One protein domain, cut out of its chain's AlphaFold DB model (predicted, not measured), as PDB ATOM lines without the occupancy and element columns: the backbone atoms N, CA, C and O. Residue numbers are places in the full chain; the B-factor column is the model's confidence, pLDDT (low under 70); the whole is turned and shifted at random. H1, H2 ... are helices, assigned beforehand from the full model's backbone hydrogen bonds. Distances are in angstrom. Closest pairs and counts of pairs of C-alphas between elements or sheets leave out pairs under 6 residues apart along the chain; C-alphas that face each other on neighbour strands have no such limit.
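What this domain is: This is residues 15 to 74 of the 147 residues of the protein "HTH_46 domain-containing protein" of Serratia liquefaciens FK01 (UniProt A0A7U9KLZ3). The little helix H1 leads into a wide open loop, residues 19 to 38, which swings out and returns to H2; H2 then makes a corner with the long, straight H3. Residues 60 to 74, mostly in H3, stick out as an arm. The printed part has 60 residues with three named helices, H1, H2 and H3, and no named strand: all helix. It is loose, with a radius of gyration of the C-alphas of 14.3 A, and spans 41 by 28 by 22 A.

Where its parts are: H1, residues 15 to 18, begins at C-alpha 15 (223.237, 266.295, 290.371) and is 5.7 A long. H2, residues 39 to 48, measures 14.2 A. H3, residues 52 to 73, measures 31.1 A and ends at C-alpha 73 (230.442, 246.121, 295.711).

How they stand to each other: H1 and H2 are close but not clearly touching; their closest C-alphas, of Thr 17 and Glu 39, are 6.9 A apart. H2 and H3 are also close but not clearly touching, at C-alphas of Leu 46 and Trp 52, 5.9 A apart, with a steep tilt of 57 degrees, opposite ways. H1 and H3 are only just apart, at 8.2 A. In H2 and H3 every O i to N i+4 pair is within hydrogen-bond range; H1 is too short for one.

The domain as a whole: The C-alphas of Arg 48 and Ser 74, the two farthest apart, are 41.2 A apart. The printed part has no cut. The link from H1 to H2 is long, that from H2 to H3 tight. Residues 72 to 74 are under pLDDT 70.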
ATOM      1  N   ALA A  15     224.234 267.273 290.805       84.38
ATOM      2  CA  ALA A  15     223.237 266.295 290.371       84.38
ATOM      3  C   ALA A  15     221.851 266.568 290.991       84.38
ATOM      4  O   ALA A  15     220.838 266.403 290.313       84.38
ATOM      5  N   GLU A  16     221.813 267.041 292.242       83.88
ATOM      6  CA  GLU A  16     220.570 267.338 292.969       83.88
ATOM      7  C   GLU A  16     219.870 268.593 292.427       83.88
ATOM      8  O   GLU A  16     218.649 268.663 292.489       83.88
ATOM      9  N   THR A  17     220.606 269.531 291.818       84.44
ATOM     10  CA  THR A  17     220.028 270.682 291.096       84.44
ATOM     11  C   THR A  17     219.079 270.241 289.978       84.44
ATOM     12  O   THR A  17     218.024 270.832 289.780       84.44
ATOM     13  N   PHE A  18     219.425 269.182 289.240       84.31
ATOM     14  CA  PHE A  18     218.602 268.706 288.119       84.31
ATOM     15  C   PHE A  18     217.627 267.601 288.525       84.31
ATOM     16  O   PHE A  18     216.549 267.475 287.942       84.31
ATOM     17  N   PHE A  19     218.006 266.782 289.506       83.62
ATOM     18  CA  PHE A  19     217.223 265.643 289.969       83.62
ATOM     19  C   PHE A  19     217.259 265.562 291.498       83.62
ATOM     20  O   PHE A  19     217.984 264.725 292.040       83.62
ATOM     21  N   PRO A  20     216.469 266.395 292.198       80.62
ATOM     22  CA  PRO A  20     216.447 266.415 293.652       80.62
ATOM     23  C   PRO A  20     215.821 265.117 294.157       80.62
ATOM     24  O   PRO A  20     214.622 264.864 294.005       80.62
ATOM     25  N   LYS A  21     216.664 264.245 294.700       77.44
ATOM     26  CA  LYS A  21     216.282 262.942 295.254       77.44
ATOM     27  C   LYS A  21     216.594 262.853 296.746       77.44
ATOM     28  O   LYS A  21     216.051 261.961 297.392       77.44
ATOM     29  N   GLU A  22     217.439 263.743 297.276       73.38
ATOM     30  CA  GLU A  22     217.844 263.793 298.693       73.38
ATOM     31  C   GLU A  22     218.458 262.471 299.201       73.38
ATOM     32  O   GLU A  22     218.367 262.115 300.377       73.38
ATOM     33  N   LEU A  23     219.095 261.704 298.309       75.94
ATOM     34  CA  LEU A  23     219.625 260.373 298.639       75.94
ATOM     35  C   LEU A  23     221.075 260.406 299.141       75.94
ATOM     36  O   LEU A  23     221.541 259.427 299.730       75.94
ATOM     37  N   ILE A  24     221.807 261.496 298.891       78.62
ATOM     38  CA  ILE A  24     223.245 261.597 299.153       78.62
ATOM     39  C   ILE A  24     223.519 262.699 300.176       78.62
ATOM     40  O   ILE A  24     223.160 263.855 299.986       78.62
ATOM     41  N   PHE A  25     224.241 262.335 301.236       84.31
ATOM     42  CA  PHE A  25     224.728 263.257 302.260       84.31
ATOM     43  C   PHE A  25     226.256 263.283 302.261       84.31
ATOM     44  O   PHE A  25     226.905 262.242 302.117       84.31
ATOM     45  N   PHE A  26     226.831 264.466 302.476       85.69
ATOM     46  CA  PHE A  26     228.275 264.661 302.593       85.69
ATOM     47  C   PHE A  26     228.683 264.702 304.066       85.69
ATOM     48  O   PHE A  26     228.055 265.374 304.879       85.69
ATOM     49  N   LEU A  27     229.751 263.978 304.406       87.25
ATOM     50  CA  LEU A  27     230.329 263.947 305.746       87.25
ATOM     51  C   LEU A  27     231.812 264.313 305.662       87.25
ATOM     52  O   LEU A  27     232.552 263.710 304.886       87.25
ATOM     53  N   ALA A  28     232.246 265.267 306.482       88.50
ATOM     54  CA  ALA A  28     233.655 265.619 306.605       88.50
ATOM     55  C   ALA A  28     234.404 264.555 307.432       88.50
ATOM     56  O   ALA A  28     234.097 264.337 308.603       88.50
ATOM     57  N   GLU A  29     235.386 263.881 306.823       83.50
ATOM     58  CA  GLU A  29     236.256 262.899 307.503       83.50
ATOM     59  C   GLU A  29     237.537 263.533 308.081       83.50
ATOM     60  O   GLU A  29     238.236 262.917 308.884       83.50
ATOM     61  N   SER A  30     237.853 264.755 307.658       83.44
ATOM     62  CA  SER A  30     238.977 265.587 308.095       83.44
ATOM     63  C   SER A  30     238.523 267.053 308.116       83.44
ATOM     64  O   SER A  30     237.425 267.341 307.635       83.44
ATOM     65  N   PRO A  31     239.332 268.001 308.624       87.81
ATOM     66  CA  PRO A  31     239.095 269.415 308.349       87.81
ATOM     67  C   PRO A  31     238.951 269.648 306.837       87.81
ATOM     68  O   PRO A  31     239.718 269.082 306.052       87.81
ATOM     69  N   VAL A  32     237.942 270.428 306.445       87.56
ATOM     70  CA  VAL A  32     237.625 270.767 305.052       87.56
ATOM     71  C   VAL A  32     237.317 272.254 304.943       87.56
ATOM     72  O   VAL A  32     236.726 272.836 305.850       87.56
ATOM     73  N   GLU A  33     237.670 272.838 303.805       90.50
ATOM     74  CA  GLU A  33     237.199 274.153 303.384       90.50
ATOM     75  C   GLU A  33     236.249 273.960 302.205       90.50
ATOM     76  O   GLU A  33     236.536 273.201 301.276       90.50
ATOM     77  N   LEU A  34     235.086 274.600 302.273       90.44
ATOM     78  CA  LEU A  34     234.021 274.460 301.287       90.44
ATOM     79  C   LEU A  34     233.575 275.848 300.841       90.44
ATOM     80  O   LEU A  34     233.429 276.752 301.662       90.44
ATOM     81  N   VAL A  35     233.302 275.982 299.546       91.75
ATOM     82  CA  VAL A  35     232.626 277.150 298.981       91.75
ATOM     83  C   VAL A  35     231.277 276.684 298.461       91.75
ATOM     84  O   VAL A  35     231.210 275.755 297.656       91.75
ATOM     85  N   MET A  36     230.208 277.310 298.945       91.31
ATOM     86  CA  MET A  36     228.846 277.035 298.494       91.31
ATOM     87  C   MET A  36     228.351 278.181 297.621       91.31
ATOM     88  O   MET A  36     228.580 279.348 297.936       91.31
ATOM     89  N   TYR A  37     227.650 277.833 296.548       91.75
ATOM     90  CA  TYR A  37     227.032 278.776 295.623       91.75
ATOM     91  C   TYR A  37     225.525 278.553 295.595       91.75
ATOM     92  O   TYR A  37     225.062 277.430 295.802       91.75
ATOM     93  N   GLN A  38     224.769 279.617 295.323       92.25
ATOM     94  CA  GLN A  38     223.351 279.477 295.014       92.25
ATOM     95  C   GLN A  38     223.191 278.785 293.663       92.25
ATOM     96  O   GLN A  38     223.960 279.029 292.732       92.25
ATOM     97  N   GLU A  39     222.171 277.939 293.553       91.12
ATOM     98  CA  GLU A  39     221.889 277.192 292.328       91.12
ATOM     99  C   GLU A  39     221.731 278.120 291.117       91.12
ATOM    100  O   GLU A  39     222.341 277.884 290.074       91.12
ATOM    101  N   SER A  40     220.978 279.212 291.282       93.31
ATOM    102  CA  SER A  40     220.764 280.221 290.239       93.31
ATOM    103  C   SER A  40     222.075 280.761 289.676       93.31
ATOM    104  O   SER A  40     222.244 280.830 288.460       93.31
ATOM    105  N   ASP A  41     223.020 281.085 290.555       94.69
ATOM    106  CA  ASP A  41     224.280 281.732 290.191       94.69
ATOM    107  C   ASP A  41     225.187 280.760 289.431       94.69
ATOM    108  O   ASP A  41     225.873 281.138 288.475       94.69
ATOM    109  N   VAL A  42     225.164 279.482 289.826       93.38
ATOM    110  CA  VAL A  42     225.885 278.407 289.138       93.38
ATOM    111  C   VAL A  42     225.313 278.198 287.741       93.38
ATOM    112  O   VAL A  42     226.070 278.204 286.772       93.38
ATOM    113  N   LEU A  43     223.991 278.045 287.616       93.88
ATOM    114  CA  LEU A  43     223.329 277.802 286.332       93.88
ATOM    115  C   LEU A  43     223.515 278.976 285.361       93.88
ATOM    116  O   LEU A  43     223.831 278.755 284.189       93.88
ATOM    117  N   GLU A  44     223.394 280.216 285.845       96.31
ATOM    118  CA  GLU A  44     223.669 281.409 285.041       96.31
ATOM    119  C   GLU A  44     225.131 281.432 284.579       96.31
ATOM    120  O   GLU A  44     225.413 281.669 283.404       96.31
ATOM    121  N   THR A  45     226.071 281.136 285.479       96.00
ATOM    122  CA  THR A  45     227.503 281.117 285.161       96.00
ATOM    123  C   THR A  45     227.836 280.060 284.111       96.00
ATOM    124  O   THR A  45     228.549 280.365 283.154       96.00
ATOM    125  N   LEU A  46     227.294 278.846 284.248       95.25
ATOM    126  CA  LEU A  46     227.483 277.758 283.287       95.25
ATOM    127  C   LEU A  46     227.001 278.155 281.888       95.25
ATOM    128  O   LEU A  46     227.706 277.919 280.905       95.25
ATOM    129  N   ALA A  47     225.829 278.792 281.804       96.62
ATOM    130  CA  ALA A  47     225.269 279.267 280.544       96.62
ATOM    131  C   ALA A  47     226.084 280.422 279.951       96.62
ATOM    132  O   ALA A  47     226.497 280.355 278.794       96.62
ATOM    133  N   ARG A  48     226.368 281.458 280.748       98.19
ATOM    134  CA  ARG A  48     227.076 282.668 280.307       98.19
ATOM    135  C   ARG A  48     228.495 282.376 279.827       98.19
ATOM    136  O   ARG A  48     228.966 283.031 278.904       98.19
ATOM    137  N   GLN A  49     229.174 281.418 280.456       97.94
ATOM    138  CA  GLN A  49     230.552 281.048 280.126       97.94
ATOM    139  C   GLN A  49     230.661 279.824 279.200       97.94
ATOM    140  O   GLN A  49     231.771 279.422 278.869       97.94
ATOM    141  N   ASN A  50     229.538 279.242 278.758       97.12
ATOM    142  CA  ASN A  50     229.502 278.046 277.910       97.12
ATOM    143  C   ASN A  50     230.247 276.823 278.503       97.12
ATOM    144  O   ASN A  50     230.912 276.074 277.790       97.12
ATOM    145  N   LEU A  51     230.111 276.602 279.814       96.62
ATOM    146  CA  LEU A  51     230.834 275.566 280.578       96.62
ATOM    147  C   LEU A  51     230.080 274.230 280.684       96.62
ATOM    148  O   LEU A  51     230.488 273.324 281.412       96.62
ATOM    149  N   TRP A  52     228.957 274.081 279.980       95.00
ATOM    150  CA  TRP A  52     228.141 272.865 280.037       95.00
ATOM    151  C   TRP A  52     228.914 271.615 279.621       95.00
ATOM    152  O   TRP A  52     228.739 270.557 280.224       95.00
ATOM    153  N   GLN A  53     229.804 271.733 278.632       96.31
ATOM    154  CA  GLN A  53     230.642 270.617 278.202       96.31
ATOM    155  C   GLN A  53     231.612 270.190 279.309       96.31
ATOM    156  O   GLN A  53     231.718 268.995 279.583       96.31
ATOM    157  N   ASP A  54     232.277 271.131 279.980       94.12
ATOM    158  CA  ASP A  54     233.188 270.828 281.091       94.12
ATOM    159  C   ASP A  54     232.446 270.166 282.253       94.12
ATOM    160  O   ASP A  54     232.895 269.151 282.793       94.12
ATOM    161  N   LEU A  55     231.255 270.673 282.583       92.62
ATOM    162  CA  LEU A  55     230.419 270.071 283.613       92.62
ATOM    163  C   LEU A  55     230.047 268.623 283.267       92.62
ATOM    164  O   LEU A  55     230.111 267.748 284.133       92.62
ATOM    165  N   VAL A  56     229.696 268.347 282.008       92.75
ATOM    166  CA  VAL A  56     229.394 266.986 281.544       92.75
ATOM    167  C   VAL A  56     230.612 266.070 281.679       92.75
ATOM    168  O   VAL A  56     230.444 264.928 282.101       92.75
ATOM    169  N   HIS A  57     231.831 266.542 281.400       92.25
ATOM    170  CA  HIS A  57     233.045 265.736 281.589       92.25
ATOM    171  C   HIS A  57     233.259 265.370 283.063       92.25
ATOM    172  O   HIS A  57     233.546 264.211 283.376       92.25
ATOM    173  N   ILE A  58     233.062 266.329 283.971       89.75
ATOM    174  CA  ILE A  58     233.151 266.091 285.418       89.75
ATOM    175  C   ILE A  58     232.094 265.066 285.854       89.75
ATOM    176  O   ILE A  58     232.423 264.090 286.530       89.75
ATOM    177  N   GLN A  59     230.838 265.234 285.431       89.38
ATOM    178  CA  GLN A  59     229.761 264.301 285.774       89.38
ATOM    179  C   GLN A  59     229.988 262.904 285.188       89.38
ATOM    180  O   GLN A  59     229.792 261.910 285.884       89.38
ATOM    181  N   ALA A  60     230.463 262.801 283.945       91.12
ATOM    182  CA  ALA A  60     230.788 261.524 283.320       91.12
ATOM    183  C   ALA A  60     231.876 260.774 284.100       91.12
ATOM    184  O   ALA A  60     231.742 259.573 284.339       91.12
ATOM    185  N   TYR A  61     232.917 261.475 284.559       87.69
ATOM    186  CA  TYR A  61     233.933 260.892 285.432       87.69
ATOM    187  C   TYR A  61     233.328 260.372 286.745       87.69
ATOM    188  O   TYR A  61     233.569 259.221 287.114       87.69
ATOM    189  N   VAL A  62     232.493 261.171 287.420       85.88
ATOM    190  CA  VAL A  62     231.818 260.760 288.665       85.88
ATOM    191  C   VAL A  62     230.952 259.517 288.438       85.88
ATOM    192  O   VAL A  62     231.051 258.558 289.205       85.88
ATOM    193  N   ILE A  63     230.167 259.483 287.357       88.19
ATOM    194  CA  ILE A  63     229.341 258.327 286.979       88.19
ATOM    195  C   ILE A  63     230.209 257.085 286.760       88.19
ATOM    196  O   ILE A  63     229.866 256.014 287.259       88.19
ATOM    197  N   GLN A  64     231.341 257.197 286.059       88.50
ATOM    198  CA  GLN A  64     232.243 256.062 285.832       88.50
ATOM    199  C   GLN A  64     232.836 255.532 287.142       88.50
ATOM    200  O   GLN A  64     232.837 254.322 287.369       88.50
ATOM    201  N   VAL A  65     233.284 256.421 288.033       82.50
ATOM    202  CA  VAL A  65     233.824 256.040 289.347       82.50
ATOM    203  C   VAL A  65     232.770 255.314 290.184       82.50
ATOM    204  O   VAL A  65     233.054 254.243 290.728       82.50
ATOM    205  N   LEU A  66     231.550 255.851 290.254       83.56
ATOM    206  CA  LEU A  66     230.440 255.214 290.967       83.56
ATOM    207  C   LEU A  66     230.053 253.871 290.326       83.56
ATOM    208  O   LEU A  66     229.882 252.893 291.041       83.56
ATOM    209  N   SER A  67     230.031 253.775 288.994       84.38
ATOM    210  CA  SER A  67     229.699 252.536 288.270       84.38
ATOM    211  C   SER A  67     230.730 251.423 288.483       84.38
ATOM    212  O   SER A  67     230.377 250.252 288.645       84.38
ATOM    213  N   ILE A  68     232.025 251.763 288.472       80.19
ATOM    214  CA  ILE A  68     233.103 250.816 288.796       80.19
ATOM    215  C   ILE A  68     232.936 250.341 290.234       80.19
ATOM    216  O   ILE A  68     233.035 249.147 290.513       80.19
ATOM    217  N   ARG A  69     232.657 251.270 291.147       74.19
ATOM    218  CA  ARG A  69     232.459 250.949 292.551       74.19
ATOM    219  C   ARG A  69     231.263 250.023 292.757       74.19
ATOM    220  O   ARG A  69     231.428 249.018 293.438       74.19
ATOM    221  N   ASP A  70     230.109 250.316 292.168       78.50
ATOM    222  CA  ASP A  70     228.917 249.472 292.281       78.50
ATOM    223  C   ASP A  70     229.212 248.039 291.837       78.50
ATOM    224  O   ASP A  70     228.861 247.093 292.538       78.50
ATOM    225  N   ARG A  71     229.977 247.872 290.753       75.00
ATOM    226  CA  ARG A  71     230.438 246.556 290.292       75.00
ATOM    227  C   ARG A  71     231.337 245.842 291.305       75.00
ATOM    228  O   ARG A  71     231.202 244.638 291.502       75.00
ATOM    229  N   LEU A  72     232.255 246.569 291.944       67.62
ATOM    230  CA  LEU A  72     233.156 246.016 292.967       67.62
ATOM    231  C   LEU A  72     232.430 245.692 294.282       67.62
ATOM    232  O   LEU A  72     232.918 244.871 295.061       67.62
ATOM    233  N   LEU A  73     231.290 246.339 294.539       66.75
ATOM    234  CA  LEU A  73     230.442 246.121 295.711       66.75
ATOM    235  C   LEU A  73     229.358 245.063 295.487       66.75
ATOM    236  O   LEU A  73     228.895 244.476 296.460       66.75
ATOM    237  N   SER A  74     228.977 244.787 294.238       66.56
ATOM    238  CA  SER A  74     227.998 243.751 293.881       66.56
ATOM    239  C   SER A  74     228.546 242.317 293.945       66.56
ATOM    240  O   SER A  74     227.871 241.383 293.516       66.56
TER     241      SER A  74